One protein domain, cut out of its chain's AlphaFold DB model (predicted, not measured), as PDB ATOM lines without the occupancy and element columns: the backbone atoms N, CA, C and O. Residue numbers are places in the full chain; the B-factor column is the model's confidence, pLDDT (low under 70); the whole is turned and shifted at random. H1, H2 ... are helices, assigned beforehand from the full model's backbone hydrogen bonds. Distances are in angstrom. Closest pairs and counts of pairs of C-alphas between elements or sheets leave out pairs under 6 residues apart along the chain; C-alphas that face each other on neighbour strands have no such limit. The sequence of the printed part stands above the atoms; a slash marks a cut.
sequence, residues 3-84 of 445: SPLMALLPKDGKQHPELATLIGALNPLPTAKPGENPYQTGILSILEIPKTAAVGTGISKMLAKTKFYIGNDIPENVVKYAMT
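What this domain is: This is residues 3 to 84 of the 445 residues of an uncharacterized protein of Yarrowia lipolytica (UniProt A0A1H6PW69). Two helices, H4 and H5, lie side by side with a gap between them, H2 sits across one end of this pair, and the short H3 lies near the middle, with H1 on the side of H3 away from the pair. The long links, residues 26 to 42 and 48 to 58, loop out to the end away from H2 and fold back. The printed part has 82 residues with five named helices, H1 to H5 in order along the chain, and no named strand. Its class is all helix, though only 39 of the 82 residues, under half, are in named helices. It is compact and rounded, with a radius of gyration of the C-alphas of 12.0 A and spans of 32 by 24 by 22 A.

How they stand to each other: H1, residues 4 to 8, touches H3, residues 43 to 47; the closest C-alphas, those of Met 6 and Ile 46, are 5.4 A apart. H1 is close to but not clearly touching H2, residues 18 to 25, with the C-alphas of Leu 8 and Leu 19 closest at 7.6 A. H2 touches H4, residues 59 to 70, at a steep tilt of 67 degrees, opposite ways. H4 touches H2 with residues 69 to 70 alone, and the closest C-alphas of the two helices, those of Ala 20 and Ile 70, are 5.2 A apart. H2 and H5, residues 76 to 84, only just touch, with 3 pairs of C-alphas within 8 A, the closest being Gly 24 and Asn 77 at 6.9 A. They run the same way at a tilt of 69.6 degrees, steep but only just short of about perpendicular. H3 and H4 only just touch, with 3 pairs of C-alphas within 8 A, through residues 62 to 66 of H4 alone; the closest are Leu 47 and Lys 65 at 6.8 A. H3 is close to but not clearly touching H5, with the C-alphas of Leu 44 and Ala 82 closest at 7.6 A. H4 and H5 are near each other, and H1 is apart from both. Every O i to N i+4 pair is within hydrogen-bond range in H2, H4 and H5; in H1 and in H3 it is 0 of 1, with 2 of 2 O i to N i+3 pairs within range in each.

Where its parts are: H1 runs 7.7 A from C-alpha 4 at (15.878, 46.592, 5.932) to C-alpha 8. H2, residues 18 to 25, is 10.9 A long, and H3, residues 43 to 47, is 8.2 A. H4, the longest helix, is 15.9 A from C-alpha 59 at (9.623, 48.783, 28.190) to C-alpha 70. H5 is 12.5 A, from C-alpha 76 to C-alpha 84 at (20.734, 51.742, 27.221).

The domain as a whole: The two C-alphas farthest apart, those of Asp 12 and Pro 34, are 34.0 A apart. The printed part has no cut. The links H2 to H3 and H3 to H4 are long, with 17 and 11 residues, while H1 to H2 is short and H4 to H5 tight. The mean pLDDT of the printed part is 75.8; 32 residues, 3 to 15 and 17 to 35, are under 70.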
ATOM      1  N   SER A   3      13.224  50.323   7.579       46.44
ATOM      2  CA  SER A   3      14.576  49.782   7.744       46.44
ATOM      3  C   SER A   3      14.642  48.382   7.111       46.44
ATOM      4  O   SER A   3      13.671  47.642   7.264       46.44
ATOM      5  N   PRO A   4      15.727  47.965   6.434       51.81
ATOM      6  CA  PRO A   4      15.878  46.592   5.932       51.81
ATOM      7  C   PRO A   4      15.672  45.514   7.017       51.81
ATOM      8  O   PRO A   4      15.308  44.390   6.695       51.81
ATOM      9  N   LEU A   5      15.786  45.868   8.307       51.91
ATOM     10  CA  LEU A   5      15.407  44.996   9.425       51.91
ATOM     11  C   LEU A   5      13.891  44.757   9.578       51.91
ATOM     12  O   LEU A   5      13.505  43.737  10.129       51.91
ATOM     13  N   MET A   6      13.020  45.641   9.087       50.97
ATOM     14  CA  MET A   6      11.558  45.442   9.121       50.97
ATOM     15  C   MET A   6      11.114  44.265   8.245       50.97
ATOM     16  O   MET A   6      10.072  43.673   8.502       50.97
ATOM     17  N   ALA A   7      11.903  43.907   7.226       56.56
ATOM     18  CA  ALA A   7      11.654  42.722   6.407       56.56
ATOM     19  C   ALA A   7      11.925  41.408   7.161       56.56
ATOM     20  O   ALA A   7      11.506  40.352   6.695       56.56
ATOM     21  N   LEU A   8      12.608  41.468   8.312       59.00
ATOM     22  CA  LEU A   8      12.925  40.299   9.128       59.00
ATOM     23  C   LEU A   8      11.767  39.864  10.028       59.00
ATOM     24  O   LEU A   8      11.818  38.750  10.529       59.00
ATOM     25  N   LEU A   9      10.743  40.700  10.258       59.44
ATOM     26  CA  LEU A   9       9.585  40.298  11.059       59.44
ATOM     27  C   LEU A   9       8.470  39.694  10.190       59.44
ATOM     28  O   LEU A   9       7.930  40.375   9.312       59.44
ATOM     29  N   PRO A  10       8.055  38.454  10.476       60.72
ATOM     30  CA  PRO A  10       6.898  37.828   9.861       60.72
ATOM     31  C   PRO A  10       5.620  38.581  10.220       60.72
ATOM     32  O   PRO A  10       5.372  38.952  11.368       60.72
ATOM     33  N   LYS A  11       4.802  38.839   9.196       62.91
ATOM     34  CA  LYS A  11       3.522  39.560   9.316       62.91
ATOM     35  C   LYS A  11       2.341  38.635   9.615       62.91
ATOM     36  O   LYS A  11       1.205  39.096   9.661       62.91
ATOM     37  N   ASP A  12       2.595  37.343   9.778       67.88
ATOM     38  CA  ASP A  12       1.581  36.302   9.952       67.88
ATOM     39  C   ASP A  12       1.089  36.163  11.404       67.88
ATOM     40  O   ASP A  12       0.202  35.357  11.681       67.88
ATOM     41  N   GLY A  13       1.636  36.967  12.324       59.66
ATOM     42  CA  GLY A  13       1.245  36.972  13.732       59.66
ATOM     43  C   GLY A  13       1.657  35.703  14.480       59.66
ATOM     44  O   GLY A  13       1.050  35.393  15.506       59.66
ATOM     45  N   LYS A  14       2.647  34.957  13.977       64.19
ATOM     46  CA  LYS A  14       3.182  33.756  14.626       64.19
ATOM     47  C   LYS A  14       4.517  34.036  15.317       64.19
ATOM     48  O   LYS A  14       5.177  35.043  15.065       64.19
ATOM     49  N   GLN A  15       4.892  33.140  16.228       64.38
ATOM     50  CA  GLN A  15       6.221  33.126  16.835       64.38
ATOM     51  C   GLN A  15       7.228  32.510  15.871       64.38
ATOM     52  O   GLN A  15       6.965  31.453  15.300       64.38
ATOM     53  N   HIS A  16       8.396  33.135  15.768       71.25
ATOM     54  CA  HIS A  16       9.486  32.698  14.905       71.25
ATOM     55  C   HIS A  16      10.785  32.642  15.712       71.25
ATOM     56  O   HIS A  16      11.576  33.590  15.689       71.25
ATOM     57  N   PRO A  17      11.003  31.568  16.491       67.19
ATOM     58  CA  PRO A  17      12.174  31.434  17.357       67.19
ATOM     59  C   PRO A  17      13.503  31.487  16.585       67.19
ATOM     60  O   PRO A  17      14.505  31.955  17.117       67.19
ATOM     61  N   GLU A  18      13.519  31.107  15.306       69.62
ATOM     62  CA  GLU A  18      14.663  31.258  14.399       69.62
ATOM     63  C   GLU A  18      15.138  32.714  14.242       69.62
ATOM     64  O   GLU A  18      16.326  32.963  14.008       69.62
ATOM     65  N   LEU A  19      14.247  33.693  14.439       69.12
ATOM     66  CA  LEU A  19      14.602  35.111  14.419       69.12
ATOM     67  C   LEU A  19      15.454  35.507  15.614       69.12
ATOM     68  O   LEU A  19      16.246  36.434  15.480       69.12
ATOM     69  N   ALA A  20      15.341  34.825  16.758       65.31
ATOM     70  CA  ALA A  20      16.207  35.088  17.904       65.31
ATOM     71  C   ALA A  20      17.674  34.835  17.529       65.31
ATOM     72  O   ALA A  20      18.540  35.667  17.799       65.31
ATOM     73  N   THR A  21      17.940  33.735  16.819       67.44
ATOM     74  CA  THR A  21      19.274  33.383  16.317       67.44
ATOM     75  C   THR A  21      19.756  34.381  15.268       67.44
ATOM     76  O   THR A  21      20.897  34.831  15.328       67.44
ATOM     77  N   LEU A  22      18.884  34.779  14.335       67.88
ATOM     78  CA  LEU A  22      19.228  35.728  13.274       67.88
ATOM     79  C   LEU A  22      19.525  37.131  13.830       67.88
ATOM     80  O   LEU A  22      20.512  37.758  13.461       67.88
ATOM     81  N   ILE A  23      18.695  37.605  14.761       67.62
ATOM     82  CA  ILE A  23      18.852  38.891  15.446       67.62
ATOM     83  C   ILE A  23      20.065  38.870  16.385       67.62
ATOM     84  O   ILE A  23      20.788  39.861  16.481       67.62
ATOM     85  N   GLY A  24      20.319  37.745  17.053       61.72
ATOM     86  CA  GLY A  24      21.518  37.538  17.863       61.72
ATOM     87  C   GLY A  24      22.804  37.537  17.029       61.72
ATOM     88  O   GLY A  24      23.815  38.076  17.474       61.72
ATOM     89  N   ALA A  25      22.755  36.998  15.805       63.06
ATOM     90  CA  ALA A  25      23.878  36.969  14.866       63.06
ATOM     91  C   ALA A  25      24.194  38.340  14.238       63.06
ATOM     92  O   ALA A  25      25.306  38.550  13.749       63.06
ATOM     93  N   LEU A  26      23.256  39.294  14.280       61.72
ATOM     94  CA  LEU A  26      23.491  40.688  13.899       61.72
ATOM     95  C   LEU A  26      24.319  41.387  14.989       61.72
ATOM     96  O   LEU A  26      23.793  42.104  15.839       61.72
ATOM     97  N   ASN A  27      25.635  41.171  14.975       55.69
ATOM     98  CA  ASN A  27      26.586  41.904  15.804       55.69
ATOM     99  C   ASN A  27      27.663  42.570  14.916       55.69
ATOM    100  O   ASN A  27      28.264  41.874  14.098       55.69
ATOM    101  N   PRO A  28      27.948  43.879  15.065       55.59
ATOM    102  CA  PRO A  28      27.275  44.823  15.950       55.59
ATOM    103  C   PRO A  28      25.852  45.126  15.474       55.59
ATOM    104  O   PRO A  28      25.608  45.355  14.289       55.59
ATOM    105  N   LEU A  29      24.906  45.140  16.416       55.41
ATOM    106  CA  LEU A  29      23.571  45.675  16.164       55.41
ATOM    107  C   LEU A  29      23.719  47.102  15.614       55.41
ATOM    108  O   LEU A  29      24.544  47.851  16.146       55.41
ATOM    109  N   PRO A  30      22.935  47.527  14.606       54.50
ATOM    110  CA  PRO A  30      22.895  48.928  14.226       54.50
ATOM    111  C   PRO A  30      22.375  49.719  15.430       54.50
ATOM    112  O   PRO A  30      21.177  49.718  15.726       54.50
ATOM    113  N   THR A  31      23.285  50.335  16.175       58.00
ATOM    114  CA  THR A  31      22.941  51.233  17.269       58.00
ATOM    115  C   THR A  31      22.494  52.554  16.672       58.00
ATOM    116  O   THR A  31      23.098  53.028  15.706       58.00
ATOM    117  N   ALA A  32      21.458  53.167  17.243       60.47
ATOM    118  CA  ALA A  32      21.128  54.548  16.911       60.47
ATOM    119  C   ALA A  32      22.380  55.422  17.064       60.47
ATOM    120  O   ALA A  32      23.085  55.329  18.074       60.47
ATOM    121  N   LYS A  33      22.680  56.245  16.055       65.56
ATOM    122  CA  LYS A  33      23.793  57.194  16.160       65.56
ATOM    123  C   LYS A  33      23.500  58.203  17.279       65.56
ATOM    124  O   LYS A  33      22.329  58.452  17.581       65.56
ATOM    125  N   PRO A  34      24.528  58.822  17.886       62.81
ATOM    126  CA  PRO A  34      24.319  59.906  18.839       62.81
ATOM    127  C   PRO A  34      23.387  60.979  18.250       62.81
ATOM    128  O   PRO A  34      23.652  61.507  17.174       62.81
ATOM    129  N   GLY A  35      22.277  61.269  18.937       66.88
ATOM    130  CA  GLY A  35      21.260  62.238  18.497       66.88
ATOM    131  C   GLY A  35      20.064  61.651  17.734       66.88
ATOM    132  O   GLY A  35      19.060  62.342  17.574       66.88
ATOM    133  N   GLU A  36      20.108  60.385  17.313       77.31
ATOM    134  CA  GLU A  36      18.959  59.716  16.697       77.31
ATOM    135  C   GLU A  36      18.025  59.095  17.745       77.31
ATOM    136  O   GLU A  36      18.447  58.665  18.820       77.31
ATOM    137  N   ASN A  37      16.728  59.022  17.425       82.19
ATOM    138  CA  ASN A  37      15.753  58.365  18.289       82.19
ATOM    139  C   ASN A  37      15.867  56.833  18.135       82.19
ATOM    140  O   ASN A  37      15.464  56.313  17.090       82.19
ATOM    141  N   PRO A  38      16.310  56.090  19.170       82.00
ATOM    142  CA  PRO A  38      16.493  54.642  19.096       82.00
ATOM    143  C   PRO A  38      15.191  53.866  18.897       82.00
ATOM    144  O   PRO A  38      15.245  52.693  18.566       82.00
ATOM    145  N   TYR A  39      14.022  54.481  19.086       85.56
ATOM    146  CA  TYR A  39      12.735  53.857  18.766       85.56
ATOM    147  C   TYR A  39      12.396  53.926  17.278       85.56
ATOM    148  O   TYR A  39      11.509  53.214  16.820       85.56
ATOM    149  N   GLN A  40      13.069  54.799  16.532       82.56
ATOM    150  CA  GLN A  40      12.850  55.008  15.101       82.56
ATOM    151  C   GLN A  40      14.047  54.549  14.262       82.56
ATOM    152  O   GLN A  40      13.888  54.298  13.070       82.56
ATOM    153  N   THR A  41      15.223  54.399  14.873       75.25
ATOM    154  CA  THR A  41      16.438  53.895  14.226       75.25
ATOM    155  C   THR A  41      17.017  52.694  14.975       75.25
ATOM    156  O   THR A  41      16.725  52.453  16.144       75.25
ATOM    157  N   GLY A  42      17.813  51.880  14.282       74.31
ATOM    158  CA  GLY A  42      18.402  50.671  14.858       74.31
ATOM    159  C   GLY A  42      17.396  49.543  15.105       74.31
ATOM    160  O   GLY A  42      16.335  49.483  14.481       74.31
ATOM    161  N   ILE A  43      17.736  48.622  16.008       74.81
ATOM    162  CA  ILE A  43      16.974  47.377  16.203       74.81
ATOM    163  C   ILE A  43      15.582  47.569  16.826       74.81
ATOM    164  O   ILE A  43      14.657  46.843  16.481       74.81
ATOM    165  N   LEU A  44      15.379  48.560  17.701       79.88
ATOM    166  CA  LEU A  44      14.063  48.767  18.331       79.88
ATOM    167  C   LEU A  44      13.026  49.350  17.358       79.88
ATOM    168  O   LEU A  44      11.830  49.222  17.616       79.88
ATOM    169  N   SER A  45      13.457  49.917  16.221       78.06
ATOM    170  CA  SER A  45      12.551  50.390  15.160       78.06
ATOM    171  C   SER A  45      11.653  49.286  14.593       78.06
ATOM    172  O   SER A  45      10.546  49.560  14.137       78.06
ATOM    173  N   ILE A  46      12.100  48.033  14.705       78.38
ATOM    174  CA  ILE A  46      11.371  46.828  14.308       78.38
ATOM    175  C   ILE A  46      10.059  46.665  15.093       78.38
ATOM    176  O   ILE A  46       9.087  46.122  14.581       78.38
ATOM    177  N   LEU A  47      10.000  47.148  16.338       81.25
ATOM    178  CA  LEU A  47       8.844  46.963  17.223       81.25
ATOM    179  C   LEU A  47       7.692  47.944  16.944       81.25
ATOM    180  O   LEU A  47       6.707  47.946  17.695       81.25
ATOM    181  N   GLU A  48       7.810  48.782  15.906       83.19
ATOM    182  CA  GLU A  48       6.814  49.785  15.507       83.19
ATOM    183  C   GLU A  48       6.332  50.620  16.704       83.19
ATOM    184  O   GLU A  48       5.148  50.665  17.060       83.19
ATOM    185  N   ILE A  49       7.287  51.222  17.411       87.69
ATOM    186  CA  ILE A  49       7.005  52.040  18.589       87.69
ATOM    187  C   ILE A  49       6.410  53.383  18.126       87.69
ATOM    188  O   ILE A  49       6.928  53.980  17.172       87.69
ATOM    189  N   PRO A  50       5.346  53.897  18.779       90.31
ATOM    190  CA  PRO A  50       4.754  55.180  18.411       90.31
ATOM    191  C   PRO A  50       5.795  56.304  18.369       90.31
ATOM    192  O   PRO A  50       6.566  56.475  19.309       90.31
ATOM    193  N   LYS A  51       5.784  57.114  17.303       88.06
ATOM    194  CA  LYS A  51       6.733  58.234  17.119       88.06
ATOM    195  C   LYS A  51       6.672  59.280  18.229       88.06
ATOM    196  O   LYS A  51       7.655  59.962  18.482       88.06
ATOM    197  N   THR A  52       5.511  59.412  18.862       89.94
ATOM    198  CA  THR A  52       5.279  60.332  19.976       89.94
ATOM    199  C   THR A  52       5.840  59.819  21.298       89.94
ATOM    200  O   THR A  52       5.886  60.594  22.244       89.94
ATOM    201  N   ALA A  53       6.259  58.552  21.391       92.62
ATOM    202  CA  ALA A  53       6.767  57.969  22.627       92.62
ATOM    203  C   ALA A  53       8.162  58.510  22.973       92.62
ATOM    204  O   ALA A  53       9.090  58.448  22.165       92.62
ATOM    205  N   ALA A  54       8.308  58.981  24.207       93.31
ATOM    206  CA  ALA A  54       9.575  59.371  24.798       93.31
ATOM    207  C   ALA A  54      10.484  58.153  24.991       93.31
ATOM    208  O   ALA A  54      10.039  57.080  25.423       93.31
ATOM    209  N   VAL A  55      11.772  58.334  24.704       90.94
ATOM    210  CA  VAL A  55      12.797  57.297  24.883       90.94
ATOM    211  C   VAL A  55      12.904  56.940  26.366       90.94
ATOM    212  O   VAL A  55      12.970  57.822  27.217       90.94
ATOM    213  N   GLY A  56      12.912  55.642  26.674       90.25
ATOM    214  CA  GLY A  56      12.907  55.129  28.047       90.25
ATOM    215  C   GLY A  56      11.516  54.812  28.594       90.25
ATOM    216  O   GLY A  56      11.409  54.325  29.717       90.25
ATOM    217  N   THR A  57      10.456  55.026  27.806       94.56
ATOM    218  CA  THR A  57       9.083  54.646  28.173       94.56
ATOM    219  C   THR A  57       8.615  53.361  27.483       94.56
ATOM    220  O   THR A  57       9.073  53.019  26.391       94.56
ATOM    221  N   GLY A  58       7.684  52.641  28.110       93.81
ATOM    222  CA  GLY A  58       6.963  51.513  27.521       93.81
ATOM    223  C   GLY A  58       7.743  50.203  27.417       93.81
ATOM    224  O   GLY A  58       7.354  49.339  26.632       93.81
ATOM    225  N   ILE A  59       8.804  50.010  28.208       93.00
ATOM    226  CA  ILE A  59       9.623  48.783  28.190       93.00
ATOM    227  C   ILE A  59       8.810  47.505  28.408       93.00
ATOM    228  O   ILE A  59       9.106  46.493  27.782       93.00
ATOM    229  N   SER A  60       7.734  47.550  29.200       93.44
ATOM    230  CA  SER A  60       6.829  46.407  29.372       93.44
ATOM    231  C   SER A  60       6.148  46.012  28.055       93.44
ATOM    232  O   SER A  60       6.129  44.839  27.680       93.44
ATOM    233  N   LYS A  61       5.677  47.002  27.285       93.00
ATOM    234  CA  LYS A  61       5.080  46.780  25.960       93.00
ATOM    235  C   LYS A  61       6.118  46.328  24.939       93.00
ATOM    236  O   LYS A  61       5.825  45.442  24.140       93.00
ATOM    237  N   MET A  62       7.319  46.910  24.973       91.19
ATOM    238  CA  MET A  62       8.421  46.502  24.095       91.19
ATOM    239  C   MET A  62       8.816  45.050  24.355       91.19
ATOM    240  O   MET A  62       8.938  44.271  23.412       91.19
ATOM    241  N   LEU A  63       8.942  44.659  25.624       91.81
ATOM    242  CA  LEU A  63       9.275  43.295  26.004       91.81
ATOM    243  C   LEU A  63       8.174  42.312  25.597       91.81
ATOM    244  O   LEU A  63       8.483  41.258  25.053       91.81
ATOM    245  N   ALA A  64       6.902  42.659  25.812       91.12
ATOM    246  CA  ALA A  64       5.777  41.821  25.404       91.12
ATOM    247  C   ALA A  64       5.750  41.600  23.883       91.12
ATOM    248  O   ALA A  64       5.640  40.458  23.441       91.12
ATOM    249  N   LYS A  65       5.927  42.665  23.084       89.06
ATOM    250  CA  LYS A  65       6.055  42.547  21.620       89.06
ATOM    251  C   LYS A  65       7.266  41.701  21.229       89.06
ATOM    252  O   LYS A  65       7.152  40.833  20.377       89.06
ATOM    253  N   THR A  66       8.412  41.918  21.868       87.75
ATOM    254  CA  THR A  66       9.633  41.151  21.582       87.75
ATOM    255  C   THR A  66       9.400  39.662  21.831       87.75
ATOM    256  O   THR A  66       9.603  38.854  20.931       87.75
ATOM    257  N   LYS A  67       8.860  39.294  22.999       88.62
ATOM    258  CA  LYS A  67       8.539  37.897  23.331       88.62
ATOM    259  C   LYS A  67       7.504  37.278  22.398       88.62
ATOM    260  O   LYS A  67       7.557  36.081  22.132       88.62
ATOM    261  N   PHE A  68       6.574  38.086  21.896       86.12
ATOM    262  CA  PHE A  68       5.604  37.644  20.903       86.12
ATOM    263  C   PHE A  68       6.263  37.250  19.575       86.12
ATOM    264  O   PHE A  68       5.849  36.260  18.988       86.12
ATOM    265  N   TYR A  69       7.298  37.964  19.123       81.44
ATOM    266  CA  TYR A  69       7.961  37.663  17.849       81.44
ATOM    267  C   TYR A  69       9.059  36.600  17.958       81.44
ATOM    268  O   TYR A  69       9.104  35.690  17.135       81.44
ATOM    269  N   ILE A  70       9.936  36.700  18.963       80.44
ATOM    270  CA  ILE A  70      11.169  35.892  19.045       80.44
ATOM    271  C   ILE A  70      11.160  34.834  20.160       80.44
ATOM    272  O   ILE A  70      12.105  34.063  20.278       80.44
ATOM    273  N   GLY A  71      10.104  34.778  20.977       83.25
ATOM    274  CA  GLY A  71      10.008  33.856  22.110       83.25
ATOM    275  C   GLY A  71      10.631  34.390  23.407       83.25
ATOM    276  O   GLY A  71      10.944  35.573  23.542       83.25
ATOM    277  N   ASN A  72      10.756  33.521  24.416       84.88
ATOM    278  CA  ASN A  72      11.188  33.922  25.763       84.88
ATOM    279  C   ASN A  72      12.701  34.149  25.894       84.88
ATOM    280  O   ASN A  72      13.110  34.925  26.760       84.88
ATOM    281  N   ASP A  73      13.503  33.522  25.034       85.69
ATOM    282  CA  ASP A  73      14.965  33.565  25.078       85.69
ATOM    283  C   ASP A  73      15.491  34.719  24.220       85.69
ATOM    284  O   ASP A  73      15.906  34.564  23.073       85.69
ATOM    285  N   ILE A  74      15.419  35.926  24.784       85.94
ATOM    286  CA  ILE A  74      15.843  37.150  24.103       85.94
ATOM    287  C   ILE A  74      17.378  37.230  24.103       85.94
ATOM    288  O   ILE A  74      17.977  37.182  25.181       85.94
ATOM    289  N   PRO A  75      18.025  37.435  22.939       85.12
ATOM    290  CA  PRO A  75      19.473  37.592  22.860       85.12
ATOM    291  C   PRO A  75      20.013  38.714  23.765       85.12
ATOM    292  O   PRO A  75      19.468  39.822  23.816       85.12
ATOM    293  N   GLU A  76      21.119  38.449  24.465       83.50
ATOM    294  CA  GLU A  76      21.681  39.356  25.482       83.50
ATOM    295  C   GLU A  76      22.083  40.726  24.908       83.50
ATOM    296  O   GLU A  76      21.937  41.754  25.571       83.50
ATOM    297  N   ASN A  77      22.549  40.771  23.657       80.44
ATOM    298  CA  ASN A  77      22.865  42.013  22.945       80.44
ATOM    299  C   ASN A  77      21.627  42.914  22.769       80.44
ATOM    300  O   ASN A  77      21.727  44.128  22.952       80.44
ATOM    301  N   VAL A  78      20.456  42.333  22.486       83.12
ATOM    302  CA  VAL A  78      19.182  43.063  22.373       83.12
ATOM    303  C   VAL A  78      18.751  43.598  23.733       83.12
ATOM    304  O   VAL A  78      18.345  44.756  23.837       83.12
ATOM    305  N   VAL A  79      18.887  42.786  24.787       87.44
ATOM    306  CA  VAL A  79      18.591  43.209  26.163       87.44
ATOM    307  C   VAL A  79      19.494  44.372  26.573       87.44
ATOM    308  O   VAL A  79      18.988  45.405  27.009       87.44
ATOM    309  N   LYS A  80      20.814  44.258  26.365       84.06
ATOM    310  CA  LYS A  80      21.777  45.336  26.645       84.06
ATOM    311  C   LYS A  80      21.435  46.604  25.871       84.06
ATOM    312  O   LYS A  80      21.384  47.673  26.471       84.06
ATOM    313  N   TYR A  81      21.124  46.496  24.578       82.88
ATOM    314  CA  TYR A  81      20.706  47.648  23.778       82.88
ATOM    315  C   TYR A  81      19.440  48.304  24.344       82.88
ATOM    316  O   TYR A  81      19.416  49.514  24.558       82.88
ATOM    317  N   ALA A  82      18.407  47.520  24.662       87.19
ATOM    318  CA  ALA A  82      17.178  48.040  25.251       87.19
ATOM    319  C   ALA A  82      17.436  48.733  26.600       87.19
ATOM    320  O   ALA A  82      16.878  49.804  26.842       87.19
ATOM    321  N   MET A  83      18.320  48.194  27.443       86.06
ATOM    322  CA  MET A  83      18.706  48.810  28.718       86.06
ATOM    323  C   MET A  83      19.339  50.193  28.539       86.06
ATOM    324  O   MET A  83      18.984  51.103  29.280       86.06
ATOM    325  N   THR A  84      20.157  50.409  27.500       84.06
ATOM    326  CA  THR A  84      20.734  51.742  27.221       84.06
ATOM    327  C   THR A  84      19.691  52.812  26.894       84.06
ATOM    328  O   THR A  84      19.999  54.000  26.932       84.06
TER     329      THR A  84